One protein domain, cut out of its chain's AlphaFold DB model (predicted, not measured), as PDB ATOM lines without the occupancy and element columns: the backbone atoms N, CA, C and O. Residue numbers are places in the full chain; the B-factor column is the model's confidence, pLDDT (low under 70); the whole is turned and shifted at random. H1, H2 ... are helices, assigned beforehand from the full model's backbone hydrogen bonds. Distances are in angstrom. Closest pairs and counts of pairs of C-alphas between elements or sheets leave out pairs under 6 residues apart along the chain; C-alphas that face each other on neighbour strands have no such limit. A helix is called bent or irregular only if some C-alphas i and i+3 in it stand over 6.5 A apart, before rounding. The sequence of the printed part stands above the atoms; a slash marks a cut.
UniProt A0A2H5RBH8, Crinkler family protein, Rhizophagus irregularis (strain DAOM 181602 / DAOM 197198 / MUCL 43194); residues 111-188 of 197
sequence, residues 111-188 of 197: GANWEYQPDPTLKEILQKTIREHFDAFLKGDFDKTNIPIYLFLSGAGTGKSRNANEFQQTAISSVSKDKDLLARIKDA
ATOM      1  N   GLY A 111     -45.166  20.219 -38.821       80.50
ATOM      2  CA  GLY A 111     -44.144  21.100 -38.268       80.50
ATOM      3  C   GLY A 111     -44.644  22.490 -37.865       80.50
ATOM      4  O   GLY A 111     -43.877  23.228 -37.264       80.50
ATOM      5  N   ALA A 112     -45.891  22.876 -38.166       83.31
ATOM      6  CA  ALA A 112     -46.505  24.115 -37.674       83.31
ATOM      7  C   ALA A 112     -46.776  24.090 -36.163       83.31
ATOM      8  O   ALA A 112     -46.716  25.133 -35.520       83.31
ATOM      9  N   ASN A 113     -47.014  22.906 -35.594       84.75
ATOM     10  CA  ASN A 113     -47.346  22.744 -34.177       84.75
ATOM     11  C   ASN A 113     -46.118  22.489 -33.294       84.75
ATOM     12  O   ASN A 113     -46.248  22.365 -32.081       84.75
ATOM     13  N   TRP A 114     -44.934  22.355 -33.892       85.88
ATOM     14  CA  TRP A 114     -43.703  22.135 -33.137       85.88
ATOM     15  C   TRP A 114     -43.309  23.397 -32.372       85.88
ATOM     16  O   TRP A 114     -43.638  24.508 -32.798       85.88
ATOM     17  N   GLU A 115     -42.584  23.236 -31.271       87.25
ATOM     18  CA  GLU A 115     -41.981  24.373 -30.581       87.25
ATOM     19  C   GLU A 115     -40.975  25.064 -31.511       87.25
ATOM     20  O   GLU A 115     -40.158  24.413 -32.166       87.25
ATOM     21  N   TYR A 116     -41.076  26.388 -31.625       88.88
ATOM     22  CA  TYR A 116     -40.183  27.151 -32.485       88.88
ATOM     23  C   TYR A 116     -38.833  27.369 -31.799       88.88
ATOM     24  O   TYR A 116     -38.768  27.924 -30.706       88.88
ATOM     25  N   GLN A 117     -37.757  26.970 -32.475       85.75
ATOM     26  CA  GLN A 117     -36.386  27.083 -31.983       85.75
ATOM     27  C   GLN A 117     -35.579  27.986 -32.929       85.75
ATOM     28  O   GLN A 117     -34.992  27.489 -33.893       85.75
ATOM     29  N   PRO A 118     -35.591  29.317 -32.721       86.25
ATOM     30  CA  PRO A 118     -34.741  30.215 -33.488       86.25
ATOM     31  C   PRO A 118     -33.275  30.009 -33.110       86.25
ATOM     32  O   PRO A 118     -32.962  29.577 -31.999       86.25
ATOM     33  N   ASP A 119     -32.376  30.401 -34.012       86.31
ATOM     34  CA  ASP A 119     -30.963  30.523 -33.669       86.31
ATOM     35  C   ASP A 119     -30.798  31.452 -32.443       86.31
ATOM     36  O   ASP A 119     -31.437  32.513 -32.404       86.31
ATOM     37  N   PRO A 120     -29.971  31.094 -31.442       86.69
ATOM     38  CA  PRO A 120     -29.804  31.898 -30.230       86.69
ATOM     39  C   PRO A 120     -29.387  33.349 -30.502       86.69
ATOM     40  O   PRO A 120     -29.813  34.255 -29.786       86.69
ATOM     41  N   THR A 121     -28.606  33.583 -31.560       92.06
ATOM     42  CA  THR A 121     -28.094  34.912 -31.932       92.06
ATOM     43  C   THR A 121     -29.126  35.763 -32.671       92.06
ATOM     44  O   THR A 121     -29.013  36.991 -32.711       92.06
ATOM     45  N   LEU A 122     -30.177  35.142 -33.222       90.44
ATOM     46  CA  LEU A 122     -31.168  35.830 -34.051       90.44
ATOM     47  C   LEU A 122     -31.838  36.978 -33.295       90.44
ATOM     48  O   LEU A 122     -32.049  38.047 -33.861       90.44
ATOM     49  N   LYS A 123     -32.154  36.786 -32.011       91.62
ATOM     50  CA  LYS A 123     -32.802  37.828 -31.204       91.62
ATOM     51  C   LYS A 123     -31.922  39.066 -31.051       91.62
ATOM     52  O   LYS A 123     -32.438  40.170 -31.155       91.62
ATOM     53  N   GLU A 124     -30.623  38.897 -30.850       92.50
ATOM     54  CA  GLU A 124     -29.688  40.017 -30.694       92.50
ATOM     55  C   GLU A 124     -29.520  40.786 -32.010       92.50
ATOM     56  O   GLU A 124     -29.583  42.018 -32.030       92.50
ATOM     57  N   ILE A 125     -29.403  40.061 -33.129       93.75
ATOM     58  CA  ILE A 125     -29.335  40.648 -34.476       93.75
ATOM     59  C   ILE A 125     -30.613  41.440 -34.785       93.75
ATOM     60  O   ILE A 125     -30.549  42.574 -35.268       93.75
ATOM     61  N   LEU A 126     -31.782  40.865 -34.491       93.81
ATOM     62  CA  LEU A 126     -33.065  41.533 -34.701       93.81
ATOM     63  C   LEU A 126     -33.203  42.765 -33.819       93.81
ATOM     64  O   LEU A 126     -33.539  43.828 -34.330       93.81
ATOM     65  N   GLN A 127     -32.877  42.656 -32.533       93.88
ATOM     66  CA  GLN A 127     -32.953  43.783 -31.614       93.88
ATOM     67  C   GLN A 127     -32.131  44.971 -32.130       93.88
ATOM     68  O   GLN A 127     -32.645  46.087 -32.189       93.88
ATOM     69  N   LYS A 128     -30.883  44.724 -32.547       94.31
ATOM     70  CA  LYS A 128     -30.002  45.760 -33.094       94.31
ATOM     71  C   LYS A 128     -30.570  46.372 -34.377       94.31
ATOM     72  O   LYS A 128     -30.760  47.581 -34.438       94.31
ATOM     73  N   THR A 129     -30.875  45.546 -35.377       93.81
ATOM     74  CA  THR A 129     -31.310  46.023 -36.705       93.81
ATOM     75  C   THR A 129     -32.649  46.759 -36.663       93.81
ATOM     76  O   THR A 129     -32.812  47.790 -37.313       93.81
ATOM     77  N   ILE A 130     -33.605  46.273 -35.868       93.88
ATOM     78  CA  ILE A 130     -34.904  46.926 -35.688       93.88
ATOM     79  C   ILE A 130     -34.720  48.264 -34.964       93.88
ATOM     80  O   ILE A 130     -35.359  49.249 -35.338       93.88
ATOM     81  N   ARG A 131     -33.843  48.325 -33.952       94.00
ATOM     82  CA  ARG A 131     -33.562  49.572 -33.237       94.00
ATOM     83  C   ARG A 131     -32.910  50.612 -34.145       94.00
ATOM     84  O   ARG A 131     -33.372  51.745 -34.169       94.00
ATOM     85  N   GLU A 132     -31.906  50.222 -34.927       93.19
ATOM     86  CA  GLU A 132     -31.248  51.104 -35.903       93.19
ATOM     87  C   GLU A 132     -32.250  51.654 -36.930       93.19
ATOM     88  O   GLU A 132     -32.277  52.857 -37.192       93.19
ATOM     89  N   HIS A 133     -33.136  50.795 -37.447       93.38
ATOM     90  CA  HIS A 133     -34.208  51.214 -38.347       93.38
ATOM     91  C   HIS A 133     -35.176  52.205 -37.679       93.38
ATOM     92  O   HIS A 133     -35.574  53.202 -38.283       93.38
ATOM     93  N   PHE A 134     -35.538  51.966 -36.417       92.38
ATOM     94  CA  PHE A 134     -36.404  52.864 -35.658       92.38
ATOM     95  C   PHE A 134     -35.744  54.220 -35.379       92.38
ATOM     96  O   PHE A 134     -36.394  55.256 -35.500       92.38
ATOM     97  N   ASP A 135     -34.449  54.238 -35.071       93.62
ATOM     98  CA  ASP A 135     -33.695  55.475 -34.874       93.62
ATOM     99  C   ASP A 135     -33.597  56.300 -36.168       93.62
ATOM    100  O   ASP A 135     -33.694  57.529 -36.119       93.62
ATOM    101  N   ALA A 136     -33.453  55.649 -37.329       93.38
ATOM    102  CA  ALA A 136     -33.524  56.314 -38.633       93.38
ATOM    103  C   ALA A 136     -34.927  56.889 -38.900       93.38
ATOM    104  O   ALA A 136     -35.059  58.061 -39.258       93.38
ATOM    105  N   PHE A 137     -35.979  56.114 -38.609       90.94
ATOM    106  CA  PHE A 137     -37.371  56.565 -38.702       90.94
ATOM    107  C   PHE A 137     -37.634  57.825 -37.861       90.94
ATOM    108  O   PHE A 137     -38.224  58.782 -38.361       90.94
ATOM    109  N   LEU A 138     -37.164  57.865 -36.608       92.06
ATOM    110  CA  LEU A 138     -37.333  59.027 -35.724       92.06
ATOM    111  C   LEU A 138     -36.622  60.286 -36.240       92.06
ATOM    112  O   LEU A 138     -37.074  61.397 -35.971       92.06
ATOM    113  N   LYS A 139     -35.531  60.126 -36.997       94.12
ATOM    114  CA  LYS A 139     -34.800  61.231 -37.639       94.12
ATOM    115  C   LYS A 139     -35.419  61.671 -38.971       94.12
ATOM    116  O   LYS A 139     -34.946  62.641 -39.556       94.12
ATOM    117  N   GLY A 140     -36.452  60.976 -39.451       91.44
ATOM    118  CA  GLY A 140     -37.022  61.187 -40.780       91.44
ATOM    119  C   GLY A 140     -36.112  60.709 -41.916       91.44
ATOM    120  O   GLY A 140     -36.271  61.160 -43.049       91.44
ATOM    121  N   ASP A 141     -35.158  59.822 -41.621       90.69
ATOM    122  CA  ASP A 141     -34.255  59.244 -42.609       90.69
ATOM    123  C   ASP A 141     -34.873  57.970 -43.195       90.69
ATOM    124  O   ASP A 141     -34.861  56.892 -42.592       90.69
ATOM    125  N   PHE A 142     -35.452  58.125 -44.383       85.50
ATOM    126  CA  PHE A 142     -36.130  57.063 -45.122       85.50
ATOM    127  C   PHE A 142     -35.300  56.541 -46.300       85.50
ATOM    128  O   PHE A 142     -35.870  55.964 -47.233       85.50
ATOM    129  N   ASP A 143     -33.977  56.744 -46.294       88.25
ATOM    130  CA  ASP A 143     -33.123  56.113 -47.297       88.25
ATOM    131  C   ASP A 143     -33.305  54.585 -47.251       88.25
ATOM    132  O   ASP A 143     -33.395  53.961 -46.189       88.25
ATOM    133  N   LYS A 144     -33.351  53.964 -48.432       84.00
ATOM    134  CA  LYS A 144     -33.449  52.511 -48.591       84.00
ATOM    135  C   LYS A 144     -32.286  51.786 -47.919       84.00
ATOM    136  O   LYS A 144     -32.454  50.627 -47.552       84.00
ATOM    137  N   THR A 145     -31.139  52.443 -47.736       85.88
ATOM    138  CA  THR A 145     -29.998  51.886 -46.995       85.88
ATOM    139  C   THR A 145     -30.304  51.626 -45.520       85.88
ATOM    140  O   THR A 145     -29.670  50.762 -44.921       85.88
ATOM    141  N   ASN A 146     -31.286  52.326 -44.945       85.94
ATOM    142  CA  ASN A 146     -31.663  52.229 -43.532       85.94
ATOM    143  C   ASN A 146     -32.852  51.288 -43.287       85.94
ATOM    144  O   ASN A 146     -33.339  51.177 -42.159       85.94
ATOM    145  N   ILE A 147     -33.353  50.622 -44.332       88.38
ATOM    146  CA  ILE A 147     -34.480  49.690 -44.252       88.38
ATOM    147  C   ILE A 147     -33.936  48.255 -44.306       88.38
ATOM    148  O   ILE A 147     -33.421  47.839 -45.347       88.38
ATOM    149  N   PRO A 148     -34.043  47.469 -43.220       88.94
ATOM    150  CA  PRO A 148     -33.489  46.124 -43.188       88.94
ATOM    151  C   PRO A 148     -34.267  45.172 -44.107       88.94
ATOM    152  O   PRO A 148     -35.499  45.150 -44.121       88.94
ATOM    153  N   ILE A 149     -33.531  44.337 -44.844       89.88
ATOM    154  CA  ILE A 149     -34.087  43.248 -45.655       89.88
ATOM    155  C   ILE A 149     -33.765  41.924 -44.965       89.88
ATOM    156  O   ILE A 149     -32.601  41.559 -44.808       89.88
ATOM    157  N   TYR A 150     -34.805  41.180 -44.592       88.50
ATOM    158  CA  TYR A 150     -34.672  39.863 -43.975       88.50
ATOM    159  C   TYR A 150     -34.899  38.768 -45.018       88.50
ATOM    160  O   TYR A 150     -35.985  38.656 -45.588       88.50
ATOM    161  N   LEU A 151     -33.871  37.955 -45.266       89.31
ATOM    162  CA  LEU A 151     -33.892  36.904 -46.281       89.31
ATOM    163  C   LEU A 151     -33.638  35.531 -45.649       89.31
ATOM    164  O   LEU A 151     -32.584  35.284 -45.069       89.31
ATOM    165  N   PHE A 152     -34.596  34.612 -45.799       86.88
ATOM    166  CA  PHE A 152     -34.479  33.236 -45.308       86.88
ATOM    167  C   PHE A 152     -34.010  32.299 -46.428       86.88
ATOM    168  O   PHE A 152     -34.809  31.880 -47.269       86.88
ATOM    169  N   LEU A 153     -32.719  31.948 -46.431       88.62
ATOM    170  CA  LEU A 153     -32.101  31.047 -47.413       88.62
ATOM    171  C   LEU A 153     -31.698  29.722 -46.770       88.62
ATOM    172  O   LEU A 153     -30.902  29.705 -45.839       88.62
ATOM    173  N   SER A 154     -32.216  28.611 -47.292       86.75
ATOM    174  CA  SER A 154     -31.827  27.263 -46.863       86.75
ATOM    175  C   SER A 154     -32.435  26.175 -47.765       86.75
ATOM    176  O   SER A 154     -33.330  26.444 -48.577       86.75
ATOM    177  N   GLY A 155     -31.977  24.925 -47.619       89.50
ATOM    178  CA  GLY A 155     -32.454  23.768 -48.394       89.50
ATOM    179  C   GLY A 155     -33.939  23.431 -48.187       89.50
ATOM    180  O   GLY A 155     -34.622  24.000 -47.329       89.50
ATOM    181  N   ALA A 156     -34.488  22.511 -48.981       86.12
ATOM    182  CA  ALA A 156     -35.848  22.007 -48.760       86.12
ATOM    183  C   ALA A 156     -35.976  21.362 -47.362       86.12
ATOM    184  O   ALA A 156     -35.028  20.763 -46.870       86.12
ATOM    185  N   GLY A 157     -37.122  21.534 -46.695       83.00
ATOM    186  CA  GLY A 157     -37.381  20.926 -45.376       83.00
ATOM    187  C   GLY A 157     -36.686  21.573 -44.167       83.00
ATOM    188  O   GLY A 157     -36.956  21.187 -43.041       83.00
ATOM    189  N   THR A 158     -35.861  22.601 -44.358       85.69
ATOM    190  CA  THR A 158     -35.059  23.234 -43.281       85.69
ATOM    191  C   THR A 158     -35.777  24.362 -42.522       85.69
ATOM    192  O   THR A 158     -35.146  25.168 -41.848       85.69
ATOM    193  N   GLY A 159     -37.102  24.480 -42.658       85.81
ATOM    194  CA  GLY A 159     -37.881  25.423 -41.847       85.81
ATOM    195  C   GLY A 159     -37.969  26.874 -42.344       85.81
ATOM    196  O   GLY A 159     -38.406  27.722 -41.576       85.81
ATOM    197  N   LYS A 160     -37.661  27.191 -43.616       88.88
ATOM    198  CA  LYS A 160     -37.845  28.556 -44.184       88.88
ATOM    199  C   LYS A 160     -39.227  29.143 -43.910       88.88
ATOM    200  O   LYS A 160     -39.350  30.228 -43.350       88.88
ATOM    201  N   SER A 161     -40.266  28.395 -44.281       88.81
ATOM    202  CA  SER A 161     -41.647  28.818 -44.068       88.81
ATOM    203  C   SER A 161     -41.963  28.972 -42.585       88.81
ATOM    204  O   SER A 161     -42.731  29.858 -42.243       88.81
ATOM    205  N   ARG A 162     -41.351  28.165 -41.702       88.12
ATOM    206  CA  ARG A 162     -41.517  28.322 -40.250       88.12
ATOM    207  C   ARG A 162     -40.894  29.625 -39.768       88.12
ATOM    208  O   ARG A 162     -41.586  30.401 -39.128       88.12
ATOM    209  N   ASN A 163     -39.639  29.887 -40.127       89.00
ATOM    210  CA  ASN A 163     -38.938  31.115 -39.751       89.00
ATOM    211  C   ASN A 163     -39.695  32.364 -40.208       89.00
ATOM    212  O   ASN A 163     -39.891  33.281 -39.421       89.00
ATOM    213  N   ALA A 164     -40.189  32.375 -41.448       88.50
ATOM    214  CA  ALA A 164     -40.988  33.484 -41.954       88.50
ATOM    215  C   ALA A 164     -42.330  33.634 -41.210       88.50
ATOM    216  O   ALA A 164     -42.770  34.752 -40.961       88.50
ATOM    217  N   ASN A 165     -42.964  32.524 -40.819       88.19
ATOM    218  CA  ASN A 165     -44.226  32.538 -40.077       88.19
ATOM    219  C   ASN A 165     -44.064  33.044 -38.632       88.19
ATOM    220  O   ASN A 165     -44.943  33.727 -38.117       88.19
ATOM    221  N   GLU A 166     -42.939  32.718 -37.991       89.38
ATOM    222  CA  GLU A 166     -42.621  33.086 -36.602       89.38
ATOM    223  C   GLU A 166     -41.872  34.422 -36.490       89.38
ATOM    224  O   GLU A 166     -41.643  34.932 -35.388       89.38
ATOM    225  N   PHE A 167     -41.484  35.010 -37.625       89.94
ATOM    226  CA  PHE A 167     -40.632  36.192 -37.670       89.94
ATOM    227  C   PHE A 167     -41.209  37.361 -36.871       89.94
ATOM    228  O   PHE A 167     -40.487  37.972 -36.089       89.94
ATOM    229  N   GLN A 168     -42.513  37.629 -37.002       88.69
ATOM    230  CA  GLN A 168     -43.177  38.709 -36.266       88.69
ATOM    231  C   GLN A 168     -43.010  38.560 -34.757       88.69
ATOM    232  O   GLN A 168     -42.596  39.496 -34.078       88.69
ATOM    233  N   GLN A 169     -43.332  37.379 -34.225       89.81
ATOM    234  CA  GLN A 169     -43.264  37.128 -32.788       89.81
ATOM    235  C   GLN A 169     -41.819  37.155 -32.301       89.81
ATOM    236  O   GLN A 169     -41.527  37.703 -31.238       89.81
ATOM    237  N   THR A 170     -40.896  36.652 -33.118       91.69
ATOM    238  CA  THR A 170     -39.461  36.707 -32.833       91.69
ATOM    239  C   THR A 170     -38.976  38.155 -32.755       91.69
ATOM    240  O   THR A 170     -38.356  38.530 -31.758       91.69
ATOM    241  N   ALA A 171     -39.339  38.993 -33.731       92.00
ATOM    242  CA  ALA A 171     -39.025  40.417 -33.767       92.00
ATOM    243  C   ALA A 171     -39.619  41.164 -32.560       92.00
ATOM    244  O   ALA A 171     -38.881  41.837 -31.843       92.00
ATOM    245  N   ILE A 172     -40.907  40.971 -32.254       92.31
ATOM    246  CA  ILE A 172     -41.567  41.553 -31.070       92.31
ATOM    247  C   ILE A 172     -40.841  41.137 -29.782       92.31
ATOM    248  O   ILE A 172     -40.560  41.975 -28.924       92.31
ATOM    249  N   SER A 173     -40.506  39.851 -29.643       92.25
ATOM    250  CA  SER A 173     -39.825  39.342 -28.449       92.25
ATOM    251  C   SER A 173     -38.427  39.944 -28.270       92.25
ATOM    252  O   SER A 173     -38.022  40.216 -27.136       92.25
ATOM    253  N   SER A 174     -37.719  40.209 -29.377       92.81
ATOM    254  CA  SER A 174     -36.358  40.757 -29.371       92.81
ATOM    255  C   SER A 174     -36.283  42.184 -28.824       92.81
ATOM    256  O   SER A 174     -35.299  42.549 -28.188       92.81
ATOM    257  N   VAL A 175     -37.353  42.968 -28.984       93.56
ATOM    258  CA  VAL A 175     -37.429  44.370 -28.536       93.56
ATOM    259  C   VAL A 175     -38.313  44.555 -27.303       93.56
ATOM    260  O   VAL A 175     -38.654  45.674 -26.942       93.56
ATOM    261  N   SER A 176     -38.668  43.471 -26.610       90.50
ATOM    262  CA  SER A 176     -39.599  43.479 -25.467       90.50
ATOM    263  C   SER A 176     -39.235  44.442 -24.325       90.50
ATOM    264  O   SER A 176     -40.114  44.845 -23.564       90.50
ATOM    265  N   LYS A 177     -37.960  44.830 -24.205       90.75
ATOM    266  CA  LYS A 177     -37.465  45.790 -23.203       90.75
ATOM    267  C   LYS A 177     -37.612  47.259 -23.628       90.75
ATOM    268  O   LYS A 177     -37.599  48.131 -22.764       90.75
ATOM    269  N   ASP A 178     -37.751  47.534 -24.922       91.12
ATOM    270  CA  ASP A 178     -37.885  48.878 -25.492       91.12
ATOM    271  C   ASP A 178     -39.374  49.191 -25.694       91.12
ATOM    272  O   ASP A 178     -39.987  48.753 -26.663       91.12
ATOM    273  N   LYS A 179     -39.985  49.890 -24.729       89.94
ATOM    274  CA  LYS A 179     -41.444  50.108 -24.696       89.94
ATOM    275  C   LYS A 179     -41.957  50.899 -25.900       89.94
ATOM    276  O   LYS A 179     -43.032  50.574 -26.405       89.94
ATOM    277  N   ASP A 180     -41.196  51.890 -26.353       88.31
ATOM    278  CA  ASP A 180     -41.593  52.772 -27.452       88.31
ATOM    279  C   ASP A 180     -41.571  52.004 -28.774       88.31
ATOM    280  O   ASP A 180     -42.551  51.990 -29.526       88.31
ATOM    281  N   LEU A 181     -40.482  51.272 -29.009       90.06
ATOM    282  CA  LEU A 181     -40.350  50.405 -30.172       90.06
ATOM    283  C   LEU A 181     -41.368  49.261 -30.144       90.06
ATOM    284  O   LEU A 181     -41.970  48.937 -31.170       90.06
ATOM    285  N   LEU A 182     -41.612  48.675 -28.970       91.00
ATOM    286  CA  LEU A 182     -42.570  47.589 -28.782       91.00
ATOM    287  C   LEU A 182     -44.000  48.019 -29.121       91.00
ATOM    288  O   LEU A 182     -44.732  47.249 -29.746       91.00
ATOM    289  N   ALA A 183     -44.408  49.221 -28.710       88.19
ATOM    290  CA  ALA A 183     -45.718  49.764 -29.055       88.19
ATOM    291  C   ALA A 183     -45.862  49.912 -30.574       88.19
ATOM    292  O   ALA A 183     -46.901  49.577 -31.134       88.19
ATOM    293  N   ARG A 184     -44.794  50.339 -31.254       86.62
ATOM    294  CA  ARG A 184     -44.822  50.561 -32.699       86.62
ATOM    295  C   ARG A 184     -44.806  49.268 -33.512       86.62
ATOM    296  O   ARG A 184     -45.578  49.132 -34.456       86.62
ATOM    297  N   ILE A 185     -43.932  48.324 -33.169       87.81
ATOM    298  CA  ILE A 185     -43.716  47.111 -33.970       87.81
ATOM    299  C   ILE A 185     -44.904  46.140 -33.922       87.81
ATOM    300  O   ILE A 185     -45.127  45.401 -34.880       87.81
ATOM    301  N   LYS A 186     -45.689  46.154 -32.836       84.62
ATOM    302  CA  LYS A 186     -46.888  45.312 -32.697       84.62
ATOM    303  C   LYS A 186     -47.919  45.582 -33.793       84.62
ATOM    304  O   LYS A 186     -48.496  44.629 -34.312       84.62
ATOM    305  N   ASP A 187     -48.062  46.844 -34.182       76.12
ATOM    306  CA  ASP A 187     -49.062  47.289 -35.157       76.12
ATOM    307  C   ASP A 187     -48.493  47.424 -36.582       76.12
ATOM    308  O   ASP A 187     -49.234  47.637 -37.539       76.12
ATOM    309  N   ALA A 188     -47.173  47.292 -36.750       73.19
ATOM    310  CA  ALA A 188     -46.485  47.547 -38.018       73.19
ATOM    311  C   ALA A 188     -46.493  46.361 -38.999       73.19
ATOM    312  O   ALA A 188     -46.075  46.506 -40.149       73.19
TER     313      ALA A 188
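What this domain is: This is residues 111 to 188 of the 197 residues of the protein "Crinkler family protein" of Rhizophagus irregularis (strain DAOM 181602 / DAOM 197198 / MUCL 43194) (UniProt A0A2H5RBH8). A long helix, H1, makes much of the long axis of an elongated model; the last residues of H2 pack steeply tilted on its first half, and short H3 stands crosswise near its second half. From the far end of H1 a long stretch with no named element, residues 139 to 159, folds back to where H2 begins. The printed part has 78 residues with three named helices, in the order H1, H2, H3, and no named strand; the class is all helix. It is only just compact, close to loose, with a radius of gyration of the C-alphas of 13.8 A and spans of 41 by 25 by 22 A.

How they stand to each other: Start at H1, residues 122 to 138. With residues 123 to 130 alone it touches residues 170 to 174 of H2, residues 160 to 174; the closest C-alphas, of Lys 123 and Ser 174, are 5.0 A apart. These two run the same way at a steep tilt of 64 degrees. Look next at H3, residues 179 to 187: it is close to H1 but not clearly touching, about perpendicular at 86 degrees, and their closest C-alphas, of Phe 134 and Leu 181, are 7.2 A apart. H2 and H3 form a helical hairpin and only just touch, with 3 pairs of C-alphas within 8 A, through residue 172 alone of H2; the closest C-alphas, of Ile 172 and Leu 182, are 6.5 A apart. They run opposite ways at a shallow tilt of 34 degrees, only just short of steep. Every O i to N i+4 pair is within hydrogen-bond range in H1, against 9 of 11 in H2 and 4 of 5 in H3.

Where its parts are: Find C-alpha 122 at (-31.168, 35.830, -34.051); from there H1 runs 24.1 A to C-alpha 138. H2 begins at C-alpha 160, (-37.845, 28.556, -44.184), and runs 19.2 A; it is irregular, with C-alphas 165 and 168 7.3 A apart. H3 runs 13.2 A and ends at C-alpha 187, (-49.062, 47.289, -35.157).

The domain as a whole: The two C-alphas farthest apart, of Gly 111 and Lys 139, are 41.2 A apart. The printed part has no cut. The link from H1 to H2 is long, at 21 residues, and that from H2 to H3 is tight, at 4. Mean pLDDT of the printed part is 89.0, and no printed residue is under 70.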